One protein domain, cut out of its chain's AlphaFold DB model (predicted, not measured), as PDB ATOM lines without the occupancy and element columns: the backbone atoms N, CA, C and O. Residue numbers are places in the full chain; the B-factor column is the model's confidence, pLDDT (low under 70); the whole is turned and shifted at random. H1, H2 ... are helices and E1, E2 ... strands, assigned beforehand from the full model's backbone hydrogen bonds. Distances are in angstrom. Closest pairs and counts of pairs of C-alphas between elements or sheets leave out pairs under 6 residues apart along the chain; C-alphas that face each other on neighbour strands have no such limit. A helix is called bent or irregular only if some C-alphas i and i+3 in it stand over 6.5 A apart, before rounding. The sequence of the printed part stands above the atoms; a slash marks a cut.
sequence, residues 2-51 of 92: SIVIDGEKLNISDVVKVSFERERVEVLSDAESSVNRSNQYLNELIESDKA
ATOM      1  N   SER A   2      22.307  48.217  18.843       89.62
ATOM      2  CA  SER A   2      23.228  47.866  17.743       89.62
ATOM      3  C   SER A   2      24.654  47.552  18.219       89.62
ATOM      4  O   SER A   2      25.167  48.170  19.152       89.62
ATOM      5  N   ILE A   3      25.289  46.577  17.566       93.81
ATOM      6  CA  ILE A   3      26.728  46.312  17.652       93.81
ATOM      7  C   ILE A   3      27.425  47.196  16.619       93.81
ATOM      8  O   ILE A   3      27.144  47.084  15.427       93.81
ATOM      9  N   VAL A   4      28.329  48.063  17.071       92.62
ATOM     10  CA  VAL A   4      29.104  48.950  16.195       92.62
ATOM     11  C   VAL A   4      30.467  48.324  15.915       92.62
ATOM     12  O   VAL A   4      31.203  48.017  16.849       92.62
ATOM     13  N   ILE A   5      30.805  48.142  14.637       91.31
ATOM     14  CA  ILE A   5      32.117  47.653  14.192       91.31
ATOM     15  C   ILE A   5      32.997  48.853  13.832       91.31
ATOM     16  O   ILE A   5      32.651  49.638  12.947       91.31
ATOM     17  N   ASP A   6      34.144  48.970  14.502       86.94
ATOM     18  CA  ASP A   6      35.140  50.033  14.302       86.94
ATOM     19  C   ASP A   6      36.364  49.594  13.473       86.94
ATOM     20  O   ASP A   6      37.116  50.438  12.994       86.94
ATOM     21  N   GLY A   7      36.532  48.283  13.262       84.19
ATOM     22  CA  GLY A   7      37.646  47.687  12.518       84.19
ATOM     23  C   GLY A   7      38.857  47.291  13.371       84.19
ATOM     24  O   GLY A   7      39.799  46.717  12.832       84.19
ATOM     25  N   GLU A   8      38.832  47.542  14.681       86.50
ATOM     26  CA  GLU A   8      39.959  47.307  15.594       86.50
ATOM     27  C   GLU A   8      39.644  46.219  16.626       86.50
ATOM     28  O   GLU A   8      40.499  45.387  16.944       86.50
ATOM     29  N   LYS A   9      38.424  46.221  17.185       86.38
ATOM     30  CA  LYS A   9      38.067  45.341  18.307       86.38
ATOM     31  C   LYS A   9      36.696  44.708  18.120       86.38
ATOM     32  O   LYS A   9      35.713  45.373  17.822       86.38
ATOM     33  N   LEU A  10      36.628  43.402  18.373       92.12
ATOM     34  CA  LEU A  10      35.386  42.639  18.417       92.12
ATOM     35  C   LEU A  10      35.492  41.587  19.520       92.12
ATOM     36  O   LEU A  10      36.439  40.799  19.531       92.12
ATOM     37  N   ASN A  11      34.535  41.559  20.450       94.44
ATOM     38  CA  ASN A  11      34.531  40.551  21.505       94.44
ATOM     39  C   ASN A  11      33.724  39.324  21.082       94.44
ATOM     40  O   ASN A  11      32.774  39.411  20.304       94.44
ATOM     41  N   ILE A  12      34.029  38.174  21.688       96.12
ATOM     42  CA  ILE A  12      33.262  36.935  21.482       96.12
ATOM     43  C   ILE A  12      31.775  37.149  21.810       96.12
ATOM     44  O   ILE A  12      30.909  36.646  21.100       96.12
ATOM     45  N   SER A  13      31.463  37.940  22.840       95.56
ATOM     46  CA  SER A  13      30.080  38.281  23.194       95.56
ATOM     47  C   SER A  13      29.336  39.004  22.074       95.56
ATOM     48  O   SER A  13      28.140  38.793  21.907       95.56
ATOM     49  N   ASP A  14      30.028  39.844  21.306       94.88
ATOM     50  CA  ASP A  14      29.422  40.611  20.218       94.88
ATOM     51  C   ASP A  14      29.101  39.678  19.044       94.88
ATOM     52  O   ASP A  14      28.009  39.735  18.482       94.88
ATOM     53  N   VAL A  15      29.993  38.720  18.762       95.50
ATOM     54  CA  VAL A  15      29.755  37.651  17.778       95.50
ATOM     55  C   VAL A  15      28.546  36.795  18.164       95.50
ATOM     56  O   VAL A  15      27.717  36.486  17.305       95.50
ATOM     57  N   VAL A  16      28.417  36.431  19.446       97.00
ATOM     58  CA  VAL A  16      27.275  35.648  19.950       97.00
ATOM     59  C   VAL A  16      25.962  36.410  19.756       97.00
ATOM     60  O   VAL A  16      25.023  35.852  19.190       97.00
ATOM     61  N   LYS A  17      25.913  37.691  20.139       96.19
ATOM     62  CA  LYS A  17      24.720  38.541  19.980       96.19
ATOM     63  C   LYS A  17      24.280  38.664  18.523       96.19
ATOM     64  O   LYS A  17      23.101  38.528  18.212       96.19
ATOM     65  N   VAL A  18      25.215  38.868  17.599       96.38
ATOM     66  CA  VAL A  18      24.875  38.955  16.170       96.38
ATOM     67  C   VAL A  18      24.399  37.602  15.633       96.38
ATOM     68  O   VAL A  18      23.388  37.533  14.938       96.38
ATOM     69  N   SER A  19      25.090  36.513  15.976       96.88
ATOM     70  CA  SER A  19      24.843  35.193  15.376       96.88
ATOM     71  C   SER A  19      23.584  34.506  15.913       96.88
ATOM     72  O   SER A  19      22.839  33.900  15.143       96.88
ATOM     73  N   PHE A  20      23.341  34.589  17.224       96.81
ATOM     74  CA  PHE A  20      22.245  33.877  17.891       96.81
ATOM     75  C   PHE A  20      21.050  34.779  18.198       96.81
ATOM     76  O   PHE A  20      19.911  34.324  18.114       96.81
ATOM     77  N   GLU A  21      21.293  36.051  18.515       96.12
ATOM     78  CA  GLU A  21      20.241  36.993  18.923       96.12
ATOM     79  C   GLU A  21      19.821  37.933  17.782       96.12
ATOM     80  O   GLU A  21      18.830  38.649  17.906       96.12
ATOM     81  N   ARG A  22      20.522  37.885  16.636       95.62
ATOM     82  CA  ARG A  22      20.268  38.714  15.444       95.62
ATOM     83  C   ARG A  22      20.298  40.212  15.736       95.62
ATOM     84  O   ARG A  22      19.559  40.983  15.119       95.62
ATOM     85  N   GLU A  23      21.149  40.625  16.672       96.56
ATOM     86  CA  GLU A  23      21.338  42.043  16.959       96.56
ATOM     87  C   GLU A  23      21.823  42.798  15.715       96.56
ATOM     88  O   GLU A  23      22.614  42.294  14.910       96.56
ATOM     89  N   ARG A  24      21.317  44.024  15.547       96.69
ATOM     90  CA  ARG A  24      21.652  44.869  14.396       96.69
ATOM     91  C   ARG A  24      23.134  45.227  14.436       96.69
ATOM     92  O   ARG A  24      23.640  45.628  15.478       96.69
ATOM     93  N   VAL A  25      23.791  45.166  13.284       94.88
ATOM     94  CA  VAL A  25      25.170  45.629  13.118       94.88
ATOM     95  C   VAL A  25      25.181  46.986  12.431       94.88
ATOM     96  O   VAL A  25      24.453  47.213  11.463       94.88
ATOM     97  N   GLU A  26      26.015  47.880  12.937       93.69
ATOM     98  CA  GLU A  26      26.302  49.186  12.360       93.69
ATOM     99  C   GLU A  26      27.815  49.337  12.199       93.69
ATOM    100  O   GLU A  26      28.606  48.721  12.912       93.69
ATOM    101  N   VAL A  27      28.224  50.134  11.221       90.50
ATOM    102  CA  VAL A  27      29.634  50.433  10.965       90.50
ATOM    103  C   VAL A  27      29.914  51.821  11.522       90.50
ATOM    104  O   VAL A  27      29.104  52.730  11.339       90.50
ATOM    105  N   LEU A  28      31.037  51.981  12.227       89.06
ATOM    106  CA  LEU A  28      31.446  53.279  12.755       89.06
ATOM    107  C   LEU A  28      31.572  54.292  11.607       89.06
ATOM    108  O   LEU A  28      32.106  53.961  10.548       89.06
ATOM    109  N   SER A  29      31.130  55.533  11.824       80.25
ATOM    110  CA  SER A  29      31.148  56.598  10.805       80.25
ATOM    111  C   SER A  29      32.506  56.764  10.115       80.25
ATOM    112  O   SER A  29      32.584  57.026   8.917       80.25
ATOM    113  N   ASP A  30      33.589  56.563  10.860       86.06
ATOM    114  CA  ASP A  30      34.948  56.808  10.379       86.06
ATOM    115  C   ASP A  30      35.530  55.605   9.617       86.06
ATOM    116  O   ASP A  30      36.498  55.750   8.859       86.06
ATOM    117  N   ALA A  31      34.931  54.420   9.766       85.81
ATOM    118  CA  ALA A  31      35.385  53.206   9.096       85.81
ATOM    119  C   ALA A  31      35.147  53.278   7.580       85.81
ATOM    120  O   ALA A  31      36.018  52.871   6.811       85.81
ATOM    121  N   GLU A  32      34.046  53.890   7.134       85.31
ATOM    122  CA  GLU A  32      33.796  54.127   5.705       85.31
ATOM    123  C   GLU A  32      34.902  54.992   5.081       85.31
ATOM    124  O   GLU A  32      35.457  54.660   4.031       85.31
ATOM    125  N   SER A  33      35.307  56.058   5.776       89.31
ATOM    126  CA  SER A  33      36.417  56.911   5.336       89.31
ATOM    127  C   SER A  33      37.735  56.136   5.242       89.31
ATOM    128  O   SER A  33      38.518  56.349   4.317       89.31
ATOM    129  N   SER A  34      37.992  55.214   6.174       89.81
ATOM    130  CA  SER A  34      39.193  54.369   6.156       89.81
ATOM    131  C   SER A  34      39.215  53.383   4.981       89.81
ATOM    132  O   SER A  34      40.231  53.255   4.288       89.81
ATOM    133  N   VAL A  35      38.076  52.743   4.702       90.75
ATOM    134  CA  VAL A  35      37.908  51.838   3.554       90.75
ATOM    135  C   VAL A  35      38.110  52.595   2.242       90.75
ATOM    136  O   VAL A  35      38.856  52.138   1.376       90.75
ATOM    137  N   ASN A  36      37.527  53.789   2.117       93.00
ATOM    138  CA  ASN A  36      37.659  54.612   0.917       93.00
ATOM    139  C   ASN A  36      39.105  55.065   0.672       93.00
ATOM    140  O   ASN A  36      39.575  54.986  -0.463       93.00
ATOM    141  N   ARG A  37      39.849  55.450   1.720       94.94
ATOM    142  CA  ARG A  37      41.286  55.764   1.598       94.94
ATOM    143  C   ARG A  37      42.104  54.559   1.130       94.94
ATOM    144  O   ARG A  37      42.948  54.701   0.250       94.94
ATOM    145  N   SER A  38      41.836  53.377   1.685       93.62
ATOM    146  CA  SER A  38      42.513  52.137   1.277       93.62
ATOM    147  C   SER A  38      42.227  51.788  -0.187       93.62
ATOM    148  O   SER A  38      43.137  51.419  -0.925       93.62
ATOM    149  N   ASN A  39      40.976  51.956  -0.624       94.12
ATOM    150  CA  ASN A  39      40.573  51.734  -2.011       94.12
ATOM    151  C   ASN A  39      41.245  52.735  -2.964       94.12
ATOM    152  O   ASN A  39      41.791  52.342  -3.991       94.12
ATOM    153  N   GLN A  40      41.278  54.023  -2.610       96.19
ATOM    154  CA  GLN A  40      41.967  55.034  -3.411       96.19
ATOM    155  C   GLN A  40      43.454  54.698  -3.584       96.19
ATOM    156  O   GLN A  40      43.941  54.671  -4.711       96.19
ATOM    157  N   TYR A  41      44.147  54.369  -2.494       94.19
ATOM    158  CA  TYR A  41      45.552  53.969  -2.548       94.19
ATOM    159  C   TYR A  41      45.771  52.736  -3.438       94.19
ATOM    160  O   TYR A  41      46.720  52.683  -4.220       94.19
ATOM    161  N   LEU A  42      44.870  51.751  -3.371       91.50
ATOM    162  CA  LEU A  42      44.925  50.585  -4.247       91.50
ATOM    163  C   LEU A  42      44.752  50.965  -5.725       91.50
ATOM    164  O   LEU A  42      45.482  50.454  -6.570       91.50
ATOM    165  N   ASN A  43      43.831  51.878  -6.043       90.19
ATOM    166  CA  ASN A  43      43.641  52.363  -7.412       90.19
ATOM    167  C   ASN A  43      44.883  53.095  -7.931       90.19
ATOM    168  O   ASN A  43      45.311  52.820  -9.048       90.19
ATOM    169  N   GLU A  44      45.516  53.935  -7.110       92.56
ATOM    170  CA  GLU A  44      46.786  54.590  -7.451       92.56
ATOM    171  C   GLU A  44      47.900  53.561  -7.722       92.56
ATOM    172  O   GLU A  44      48.677  53.706  -8.667       92.56
ATOM    173  N   LEU A  45      47.960  52.475  -6.940       89.81
ATOM    174  CA  LEU A  45      48.909  51.384  -7.174       89.81
ATOM    175  C   LEU A  45      48.630  50.619  -8.472       89.81
ATOM    176  O   LEU A  45      49.585  50.247  -9.148       89.81
ATOM    177  N   ILE A  46      47.363  50.389  -8.820       86.44
ATOM    178  CA  ILE A  46      46.964  49.709 -10.064       86.44
ATOM    179  C   ILE A  46      47.228  50.592 -11.289       86.44
ATOM    180  O   ILE A  46      47.553  50.077 -12.356       86.44
ATOM    181  N   GLU A  47      47.058  51.908 -11.154       87.19
ATOM    182  CA  GLU A  47      47.367  52.878 -12.210       87.19
ATOM    183  C   GLU A  47      48.867  53.080 -12.389       87.19
ATOM    184  O   GLU A  47      49.331  53.362 -13.494       87.19
ATOM    185  N   SER A  48      49.637  52.887 -11.322       84.19
ATOM    186  CA  SER A  48      51.077  52.732 -11.433       84.19
ATOM    187  C   SER A  48      51.426  51.371 -12.045       84.19
ATOM    188  O   SER A  48      50.736  50.379 -11.834       84.19
ATOM    189  N   ASP A  49      52.560  51.266 -12.735       81.12
ATOM    190  CA  ASP A  49      53.032  49.991 -13.297       81.12
ATOM    191  C   ASP A  49      53.570  49.014 -12.217       81.12
ATOM    192  O   ASP A  49      54.445  48.184 -12.457       81.12
ATOM    193  N   LYS A  50      53.085  49.092 -10.969       89.06
ATOM    194  CA  LYS A  50      53.541  48.262  -9.840       89.06
ATOM    195  C   LYS A  50      52.804  46.929  -9.776       89.06
ATOM    196  O   LYS A  50      51.596  46.862  -9.984       89.06
ATOM    197  N   ALA A  51      53.543  45.860  -9.474       90.56
ATOM    198  CA  ALA A  51      52.996  44.517  -9.299       90.56
ATOM    199  C   ALA A  51      52.396  44.400  -7.901       90.56
ATOM    200  O   ALA A  51      53.095  44.632  -6.915       90.56
TER     201      ALA A  51
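This is residues 2 to 51 of the 92 residues of an uncharacterized protein of Candidatus Coatesbacteria bacterium 4484_99 (UniProt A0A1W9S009). A small, loose head and one long helical arm make up the model: in the head the short parallel strands E1 and E2 lie side by side, and H1, which joins them along the chain, lies over one face of the pair, near the strands through its residues 14 to 18; from E2 the chain turns into H2, whose residues 36 to 47 stick out from the head together with the tail 48 to 51. The arm makes most of the length of a rod-like outline that spans 47 by 21 by 16 A. The printed part has 50 residues, with two named helices and two named strands in the order E1, H1, E2, H2; the sheet order is E1, E2, parallel, and the class is mostly helix. The whole is extended, with a radius of gyration of the C-alphas of 15.7 A.

The strand E1 is residues 3 to 5 and begins at C-alpha 3, at (26.728, 46.312, 17.652). The helix H1 is residues 12 to 21, 13.3 A from first to last C-alpha. The strand E2 is residues 25 to 27. E1 measures 6.5 A and E2 6.9 A from first to last C-alpha. The helix H2 is residues 29 to 47, 28.4 A long, from C-alpha 29 at (31.148, 56.598, 10.805) to C-alpha 47 at (47.367, 52.878, -12.210). H2 is neither bent nor irregular, but only just: C-alphas 29 and 32 are 6.3 A apart.

E1 and E2 are parallel neighbours, with 33 degrees between their directions. C-alphas 4 and 26 face each other at 4.8 A. N 5 and O 26 are within hydrogen-bond range at 2.9 A, and N 26 and O 3 at 2.8 A. E1, H1 and E2 form a strand-helix-strand unit, two parallel neighbour strands with a helix between them along the chain, and its crossover is right-handed. The closest C-alphas of E1 and H1 are those of Ile 3 and Asp 14, 6.8 A apart. The closest of H1 and E2 are those of Val 18 and Val 25, 7.3 A apart. H1 and H2 are apart, and E1 and H2 are only just apart, with their closest C-alphas 8.2 A from each other. Every O i to N i+4 pair in H1 is within hydrogen-bond range, and 14 of 15 in H2.

The C-alphas farthest apart are those of Glu 21 and Asp 49, 47.8 A. Residues 36 to 51 stand free; the other 34 residues span 30 by 16 by 11 A. The links H1 to E2 and E2 to H2 are tight, E1 to H1 is short, and no link is long. The printed part has no cut. Its mean pLDDT is 91.4, and no printed residue is under 70.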